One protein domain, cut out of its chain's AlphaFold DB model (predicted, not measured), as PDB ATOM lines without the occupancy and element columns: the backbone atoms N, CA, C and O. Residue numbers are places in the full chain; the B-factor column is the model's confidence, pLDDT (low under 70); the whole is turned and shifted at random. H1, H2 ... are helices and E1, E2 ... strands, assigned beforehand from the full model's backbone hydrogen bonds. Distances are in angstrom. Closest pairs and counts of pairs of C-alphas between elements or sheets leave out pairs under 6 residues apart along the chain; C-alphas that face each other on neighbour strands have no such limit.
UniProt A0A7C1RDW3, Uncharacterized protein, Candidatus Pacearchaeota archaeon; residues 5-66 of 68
ATOM      1  N   LYS A   5     152.677 156.311 123.264       87.62
ATOM      2  CA  LYS A   5     152.997 155.412 122.149       87.62
ATOM      3  C   LYS A   5     151.812 155.329 121.197       87.62
ATOM      4  O   LYS A   5     150.665 155.222 121.622       87.62
ATOM      5  N   SER A   6     152.095 155.341 119.900       86.88
ATOM      6  CA  SER A   6     151.093 155.140 118.851       86.88
ATOM      7  C   SER A   6     151.438 153.918 118.008       86.88
ATOM      8  O   SER A   6     152.583 153.773 117.581       86.88
ATOM      9  N   LYS A   7     150.448 153.078 117.703       82.44
ATOM     10  CA  LYS A   7     150.568 151.967 116.755       82.44
ATOM     11  C   LYS A   7     149.565 152.146 115.622       82.44
ATOM     12  O   LYS A   7     148.360 152.133 115.850       82.44
ATOM     13  N   ARG A   8     150.069 152.305 114.397       77.00
ATOM     14  CA  ARG A   8     149.267 152.459 113.174       77.00
ATOM     15  C   ARG A   8     149.013 151.090 112.545       77.00
ATOM     16  O   ARG A   8     149.960 150.350 112.300       77.00
ATOM     17  N   TYR A   9     147.758 150.775 112.246       70.81
ATOM     18  CA  TYR A   9     147.331 149.471 111.722       70.81
ATOM     19  C   TYR A   9     147.066 149.466 110.206       70.81
ATOM     20  O   TYR A   9     146.528 148.502 109.676       70.81
ATOM     21  N   GLY A  10     147.477 150.509 109.477       71.75
ATOM     22  CA  GLY A  10     147.237 150.592 108.032       71.75
ATOM     23  C   GLY A  10     145.740 150.563 107.700       71.75
ATOM     24  O   GLY A  10     144.933 151.037 108.494       71.75
ATOM     25  N   LEU A  11     145.380 150.044 106.523       71.69
ATOM     26  CA  LEU A  11     143.984 149.823 106.127       71.69
ATOM     27  C   LEU A  11     143.431 148.589 106.844       71.69
ATOM     28  O   LEU A  11     143.892 147.479 106.593       71.69
ATOM     29  N   ILE A  12     142.436 148.804 107.699       73.38
ATOM     30  CA  ILE A  12     141.817 147.778 108.547       73.38
ATOM     31  C   ILE A  12     140.394 147.414 108.115       73.38
ATOM     32  O   ILE A  12     139.787 146.513 108.672       73.38
ATOM     33  N   HIS A  13     139.823 148.122 107.147       75.94
ATOM     34  CA  HIS A  13     138.537 147.743 106.584       75.94
ATOM     35  C   HIS A  13     138.471 148.140 105.117       75.94
ATOM     36  O   HIS A  13     139.032 149.158 104.706       75.94
ATOM     37  N   TYR A  14     137.780 147.310 104.344       82.25
ATOM     38  CA  TYR A  14     137.307 147.615 103.002       82.25
ATOM     39  C   TYR A  14     135.880 147.107 102.900       82.25
ATOM     40  O   TYR A  14     135.647 145.929 103.164       82.25
ATOM     41  N   HIS A  15     134.958 147.970 102.498       88.44
ATOM     42  CA  HIS A  15     133.568 147.625 102.251       88.44
ATOM     43  C   HIS A  15     133.144 148.203 100.901       88.44
ATOM     44  O   HIS A  15     133.205 149.409 100.679       88.44
ATOM     45  N   ALA A  16     132.763 147.330  99.975       91.00
ATOM     46  CA  ALA A  16     132.277 147.697  98.657       91.00
ATOM     47  C   ALA A  16     130.788 147.382  98.556       91.00
ATOM     48  O   ALA A  16     130.391 146.262  98.869       91.00
ATOM     49  N   GLN A  17     129.997 148.315  98.037       94.94
ATOM     50  CA  GLN A  17     128.568 148.132  97.810       94.94
ATOM     51  C   GLN A  17     128.166 148.684  96.443       94.94
ATOM     52  O   GLN A  17     128.539 149.795  96.058       94.94
ATOM     53  N   CYS A  18     127.407 147.902  95.682       96.12
ATOM     54  CA  CYS A  18     126.832 148.358  94.425       96.12
ATOM     55  C   CYS A  18     125.644 149.288  94.685       96.12
ATOM     56  O   CYS A  18     124.783 148.994  95.505       96.12
ATOM     57  N   THR A  19     125.558 150.397  93.953       93.25
ATOM     58  CA  THR A  19     124.473 151.378  94.140       93.25
ATOM     59  C   THR A  19     123.185 151.010  93.404       93.25
ATOM     60  O   THR A  19     122.179 151.700  93.542       93.25
ATOM     61  N   LYS A  20     123.215 149.948  92.589       94.25
ATOM     62  CA  LYS A  20     122.106 149.535  91.712       94.25
ATOM     63  C   LYS A  20     121.627 148.099  91.942       94.25
ATOM     64  O   LYS A  20     120.647 147.690  91.327       94.25
ATOM     65  N   CYS A  21     122.310 147.310  92.773       95.44
ATOM     66  CA  CYS A  21     121.881 145.959  93.139       95.44
ATOM     67  C   CYS A  21     122.464 145.527  94.492       95.44
ATOM     68  O   CYS A  21     123.339 146.192  95.034       95.44
ATOM     69  N   ASN A  22     122.031 144.369  94.995       93.81
ATOM     70  CA  ASN A  22     122.414 143.836  96.311       93.81
ATOM     71  C   ASN A  22     123.822 143.209  96.341       93.81
ATOM     72  O   ASN A  22     124.075 142.270  97.088       93.81
ATOM     73  N   TRP A  23     124.726 143.657  95.470       94.06
ATOM     74  CA  TRP A  23     126.098 143.170  95.471       94.06
ATOM     75  C   TRP A  23     126.926 143.920  96.513       94.06
ATOM     76  O   TRP A  23     126.983 145.152  96.491       94.06
ATOM     77  N   GLU A  24     127.619 143.169  97.363       91.25
ATOM     78  CA  GLU A  24     128.524 143.692  98.383       91.25
ATOM     79  C   GLU A  24     129.798 142.840  98.505       91.25
ATOM     80  O   GLU A  24     129.833 141.657  98.147       91.25
ATOM     81  N   CYS A  25     130.882 143.451  98.978       89.06
ATOM     82  CA  CYS A  25     132.143 142.766  99.231       89.06
ATOM     83  C   CYS A  25     132.933 143.463 100.342       89.06
ATOM     84  O   CYS A  25     133.340 144.610 100.178       89.06
ATOM     85  N   ALA A  26     133.242 142.739 101.419       83.12
ATOM     86  CA  ALA A  26     134.003 143.262 102.551       83.12
ATOM     87  C   ALA A  26     135.277 142.454 102.849       83.12
ATOM     88  O   ALA A  26     135.376 141.274 102.497       83.12
ATOM     89  N   ILE A  27     136.239 143.083 103.530       73.44
ATOM     90  CA  ILE A  27     137.335 142.405 104.239       73.44
ATOM     91  C   ILE A  27     137.238 142.786 105.711       73.44
ATOM     92  O   ILE A  27     137.372 143.962 106.047       73.44
ATOM     93  N   LEU A  28     137.052 141.778 106.562       62.22
ATOM     94  CA  LEU A  28     137.252 141.875 108.004       62.22
ATOM     95  C   LEU A  28     138.649 141.328 108.327       62.22
ATOM     96  O   LEU A  28     139.102 140.342 107.743       62.22
ATOM     97  N   THR A  29     139.362 142.047 109.184       58.06
ATOM     98  CA  THR A  29     140.824 142.020 109.352       58.06
ATOM     99  C   THR A  29     141.445 140.736 109.868       58.06
ATOM    100  O   THR A  29     142.666 140.624 109.798       58.06
ATOM    101  N   ASP A  30     140.659 139.771 110.331       55.38
ATOM    102  CA  ASP A  30     141.219 138.578 110.967       55.38
ATOM    103  C   ASP A  30     141.619 137.475 109.971       55.38
ATOM    104  O   ASP A  30     142.401 136.598 110.323       55.38
ATOM    105  N   GLU A  31     141.184 137.543 108.701       50.88
ATOM    106  CA  GLU A  31     141.404 136.451 107.728       50.88
ATOM    107  C   GLU A  31     142.045 136.875 106.388       50.88
ATOM    108  O   GLU A  31     142.082 136.106 105.431       50.88
ATOM    109  N   THR A  32     142.621 138.079 106.309       50.72
ATOM    110  CA  THR A  32     143.514 138.536 105.215       50.72
ATOM    111  C   THR A  32     143.073 138.170 103.787       50.72
ATOM    112  O   THR A  32     143.740 137.437 103.057       50.72
ATOM    113  N   LYS A  33     142.000 138.797 103.304       57.00
ATOM    114  CA  LYS A  33     141.928 139.118 101.869       57.00
ATOM    115  C   LYS A  33     142.685 140.427 101.666       57.00
ATOM    116  O   LYS A  33     142.587 141.335 102.489       57.00
ATOM    117  N   ARG A  34     143.518 140.532 100.631       70.31
ATOM    118  CA  ARG A  34     144.285 141.761 100.381       70.31
ATOM    119  C   ARG A  34     143.311 142.831  99.872       70.31
ATOM    120  O   ARG A  34     142.410 142.489  99.110       70.31
ATOM    121  N   PRO A  35     143.506 144.128 100.172       76.56
ATOM    122  CA  PRO A  35     142.727 145.221  99.567       76.56
ATOM    123  C   PRO A  35     142.563 145.112  98.043       76.56
ATOM    124  O   PRO A  35     141.550 145.510  97.470       76.56
ATOM    125  N   GLN A  36     143.567 144.532  97.384       82.38
ATOM    126  CA  GLN A  36     143.555 144.264  95.955       82.38
ATOM    127  C   GLN A  36     142.436 143.304  95.519       82.38
ATOM    128  O   GLN A  36     141.862 143.494  94.450       82.38
ATOM    129  N   ASP A  37     142.077 142.319  96.340       84.06
ATOM    130  CA  ASP A  37     141.047 141.330  96.016       84.06
ATOM    131  C   ASP A  37     139.662 141.975  95.948       84.06
ATOM    132  O   ASP A  37     138.877 141.672  95.048       84.06
ATOM    133  N   VAL A  38     139.377 142.919  96.854       86.88
ATOM    134  CA  VAL A  38     138.139 143.711  96.804       86.88
ATOM    135  C   VAL A  38     138.111 144.541  95.535       86.88
ATOM    136  O   VAL A  38     137.129 144.479  94.803       86.88
ATOM    137  N   ARG A  39     139.200 145.248  95.209       89.19
ATOM    138  CA  ARG A  39     139.266 146.037  93.969       89.19
ATOM    139  C   ARG A  39     139.038 145.169  92.735       89.19
ATOM    140  O   ARG A  39     138.239 145.535  91.883       89.19
ATOM    141  N   ASN A  40     139.667 143.998  92.657       91.81
ATOM    142  CA  ASN A  40     139.487 143.070  91.539       91.81
ATOM    143  C   ASN A  40     138.024 142.615  91.405       91.81
ATOM    144  O   ASN A  40     137.480 142.584  90.299       91.81
ATOM    145  N   LYS A  41     137.361 142.312  92.527       91.81
ATOM    146  CA  LYS A  41     135.933 141.970  92.551       91.81
ATOM    147  C   LYS A  41     135.045 143.142  92.127       91.81
ATOM    148  O   LYS A  41     134.132 142.927  91.334       91.81
ATOM    149  N   VAL A  42     135.346 144.361  92.578       93.69
ATOM    150  CA  VAL A  42     134.667 145.590  92.138       93.69
ATOM    151  C   VAL A  42     134.809 145.766  90.627       93.69
ATOM    152  O   VAL A  42     133.803 145.888  89.936       93.69
ATOM    153  N   TYR A  43     136.029 145.696  90.087       95.75
ATOM    154  CA  TYR A  43     136.257 145.803  88.642       95.75
ATOM    155  C   TYR A  43     135.486 144.742  87.857       95.75
ATOM    156  O   TYR A  43     134.888 145.053  86.829       95.75
ATOM    157  N   SER A  44     135.477 143.497  88.338       96.62
ATOM    158  CA  SER A  44     134.709 142.412  87.724       96.62
ATOM    159  C   SER A  44     133.209 142.716  87.716       96.62
ATOM    160  O   SER A  44     132.563 142.547  86.684       96.62
ATOM    161  N   HIS A  45     132.663 143.208  88.832       96.25
ATOM    162  CA  HIS A  45     131.257 143.583  88.938       96.25
ATOM    163  C   HIS A  45     130.904 144.711  87.963       96.25
ATOM    164  O   HIS A  45     130.032 144.528  87.119       96.25
ATOM    165  N   VAL A  46     131.633 145.830  88.019       97.06
ATOM    166  CA  VAL A  46     131.405 147.008  87.165       97.06
ATOM    167  C   VAL A  46     131.452 146.633  85.683       97.06
ATOM    168  O   VAL A  46     130.584 147.041  84.921       97.06
ATOM    169  N   ARG A  47     132.422 145.807  85.265       97.88
ATOM    170  CA  ARG A  47     132.534 145.353  83.868       97.88
ATOM    171  C   ARG A  47     131.363 144.481  83.421       97.88
ATOM    172  O   ARG A  47     130.987 144.544  82.258       97.88
ATOM    173  N   LYS A  48     130.820 143.651  84.314       97.62
ATOM    174  CA  LYS A  48     129.718 142.733  83.992       97.62
ATOM    175  C   LYS A  48     128.362 143.428  83.957       97.62
ATOM    176  O   LYS A  48     127.518 143.040  83.162       97.62
ATOM    177  N   THR A  49     128.138 144.402  84.835       97.44
ATOM    178  CA  THR A  49     126.806 144.986  85.051       97.44
ATOM    179  C   THR A  49     126.676 146.416  84.542       97.44
ATOM    180  O   THR A  49     125.563 146.905  84.376       97.44
ATOM    181  N   GLY A  50     127.787 147.129  84.333       97.44
ATOM    182  CA  GLY A  50     127.770 148.574  84.093       97.44
ATOM    183  C   GLY A  50     127.293 149.386  85.306       97.44
ATOM    184  O   GLY A  50     126.976 150.570  85.179       97.44
ATOM    185  N   HIS A  51     127.192 148.768  86.486       97.81
ATOM    186  CA  HIS A  51     126.762 149.449  87.701       97.81
ATOM    187  C   HIS A  51     127.910 150.219  88.347       97.81
ATOM    188  O   HIS A  51     129.078 149.847  88.242       97.81
ATOM    189  N   SER A  52     127.559 151.274  89.076       96.31
ATOM    190  CA  SER A  52     128.498 151.995  89.927       96.31
ATOM    191  C   SER A  52     128.625 151.288  91.275       96.31
ATOM    192  O   SER A  52     127.647 150.769  91.817       96.31
ATOM    193  N   VAL A  53     129.836 151.274  91.824       95.88
ATOM    194  CA  VAL A  53     130.138 150.662  93.120       95.88
ATOM    195  C   VAL A  53     130.795 151.707  94.009       95.88
ATOM    196  O   VAL A  53     131.761 152.350  93.596       95.88
ATOM    197  N   HIS A  54     130.272 151.865  95.220       94.31
ATOM    198  CA  HIS A  54     130.903 152.638  96.279       94.31
ATOM    199  C   HIS A  54     131.885 151.741  97.036       94.31
ATOM    200  O   HIS A  54     131.548 150.607  97.369       94.31
ATOM    201  N   LEU A  55     133.101 152.230  97.279       90.38
ATOM    202  CA  LEU A  55     134.135 151.514  98.019       90.38
ATOM    203  C   LEU A  55     134.618 152.391  99.170       90.38
ATOM    204  O   LEU A  55     135.304 153.385  98.939       90.38
ATOM    205  N   GLU A  56     134.297 151.986 100.389       88.62
ATOM    206  CA  GLU A  56     134.786 152.595 101.616       88.62
ATOM    207  C   GLU A  56     135.986 151.805 102.143       88.62
ATOM    208  O   GLU A  56     136.030 150.571 102.085       88.62
ATOM    209  N   GLY A  57     136.986 152.521 102.643       87.06
ATOM    210  CA  GLY A  57     138.139 151.931 103.296       87.06
ATOM    211  C   GLY A  57     138.671 152.862 104.369       87.06
ATOM    212  O   GLY A  57     138.640 154.083 104.215       87.06
ATOM    213  N   GLY A  58     139.203 152.288 105.438       83.06
ATOM    214  CA  GLY A  58     139.607 153.079 106.588       83.06
ATOM    215  C   GLY A  58     140.710 152.436 107.391       83.06
ATOM    216  O   GLY A  58     141.056 151.260 107.243       83.06
ATOM    217  N   THR A  59     141.327 153.284 108.201       82.56
ATOM    218  CA  THR A  59     142.555 152.981 108.925       82.56
ATOM    219  C   THR A  59     142.347 153.125 110.417       82.56
ATOM    220  O   THR A  59     141.558 153.962 110.841       82.56
ATOM    221  N   SER A  60     143.108 152.377 111.210       80.81
ATOM    222  CA  SER A  60     143.099 152.513 112.668       80.81
ATOM    223  C   SER A  60     144.481 152.855 113.204       80.81
ATOM    224  O   SER A  60     145.505 152.416 112.670       80.81
ATOM    225  N   THR A  61     144.501 153.662 114.260       83.38
ATOM    226  CA  THR A  61     145.694 153.976 115.044       83.38
ATOM    227  C   THR A  61     145.329 153.882 116.518       83.38
ATOM    228  O   THR A  61     144.442 154.596 116.979       83.38
ATOM    229  N   ASN A  62     146.029 153.023 117.256       85.06
ATOM    230  CA  ASN A  62     145.856 152.899 118.699       85.06
ATOM    231  C   ASN A  62     146.877 153.785 119.408       85.06
ATOM    232  O   ASN A  62     148.065 153.740 119.081       85.06
ATOM    233  N   TYR A  63     146.421 154.540 120.403       88.12
ATOM    234  CA  TYR A  63     147.257 155.366 121.270       88.12
ATOM    235  C   TYR A  63     147.226 154.793 122.686       88.12
ATOM    236  O   TYR A  63     146.156 154.461 123.192       88.12
ATOM    237  N   SER A  64     148.382 154.671 123.332       88.88
ATOM    238  CA  SER A  64     148.487 154.198 124.713       88.88
ATOM    239  C   SER A  64     149.521 154.993 125.510       88.88
ATOM    240  O   SER A  64     150.464 155.561 124.956       88.88
ATOM    241  N   ILE A  65     149.324 155.048 126.829       89.25
ATOM    242  CA  ILE A  65     150.284 155.641 127.764       89.25
ATOM    243  C   ILE A  65     151.255 154.549 128.205       89.25
ATOM    244  O   ILE A  65     150.827 153.477 128.632       89.25
ATOM    245  N   ASN A  66     152.551 154.837 128.135       71.50
ATOM    246  CA  ASN A  66     153.581 153.969 128.689       71.50
ATOM    247  C   ASN A  66     153.486 154.053 130.228       71.50
ATOM    248  O   ASN A  66     153.790 155.093 130.813       71.50
TER     249      ASN A  66
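What this domain is: This is residues 5 to 66 of the 68 residues of an uncharacterized protein of Candidatus Pacearchaeota archaeon (UniProt A0A7C1RDW3). A long two-stranded ribbon, E1 and E3 side by side, is widened at one end by the short strand E2, and helix H1 packs over one face of that end. At the other end the ribbon runs on bare beyond E2 and H1, with Lys 5 to Tyr 9 of E1 beside Ser 60 to Ser 64 of E3, and this makes the longest axis. The printed part has 62 residues, with one named helix and three named strands in the order E1, E2, H1, E3; the sheet runs E2, E1, E3, antiparallel throughout. The class is mixed, helices and strands, and the whole is loose, with a radius of gyration of the C-alphas of 14.7 A and spans of 52 by 19 by 14 A.

How they stand to each other: The inner strand of the sheet is E1, residues 5 to 18; its edge strands are E2, residues 24 to 27, and E3, residues 53 to 65. The sheet is twisted, with C-alphas up to 5.4 A off its best plane. E1 and E3 are antiparallel at 163 degrees, with N 7 and O 62 at 2.8 A and N 17 and O 54 at 2.8 A, both within hydrogen-bond range. C-alphas 10, 11 and 12 each face C-alpha 59, at 5.3, 4.5 and 5.3 A. E1 and E2 form a hairpin, antiparallel at 162 degrees, with N 16 and O 25 within hydrogen-bond range at 2.8 A. H1, residues 35 to 49, is on the sheet at a height over the sheet of 9.1 A. It lies over E1 and only just not over E2: dropped onto the local plane, 11 of its C-alphas fall on E1 and 2 on E2. It runs along the strands, at 13 degrees to E1 on the local plane. The closest C-alphas of H1 and E2 are those of Val 38 and Cys 25, 6.5 A apart. These parts make two layers, a helix on one face of a sheet. E2, H1 and E3 form a split strand-helix-strand unit, two strands running the same way with E1 between them, and its crossover is right-handed. In H1 every O i to N i+4 pair is within hydrogen-bond range.

Where its parts are: E1 begins at C-alpha 5, (152.997, 155.412, 122.149), and is 38.8 A long. E2 is 10.7 A long. H1 begins at C-alpha 35, (142.727, 145.221, 99.567), and is 21.5 A long. E3 is 40.4 A long and ends at C-alpha 65, (150.284, 155.641, 127.764).

The domain as a whole: The two C-alphas farthest apart are those of Thr 49 and Asn 66, at 52.0 A. The printed part has no cut. The links E1 to E2 and H1 to E3 are tight, and E2 to H1 is short. Mean pLDDT of the printed part is 84.5; residues 28 to 33 are under 70.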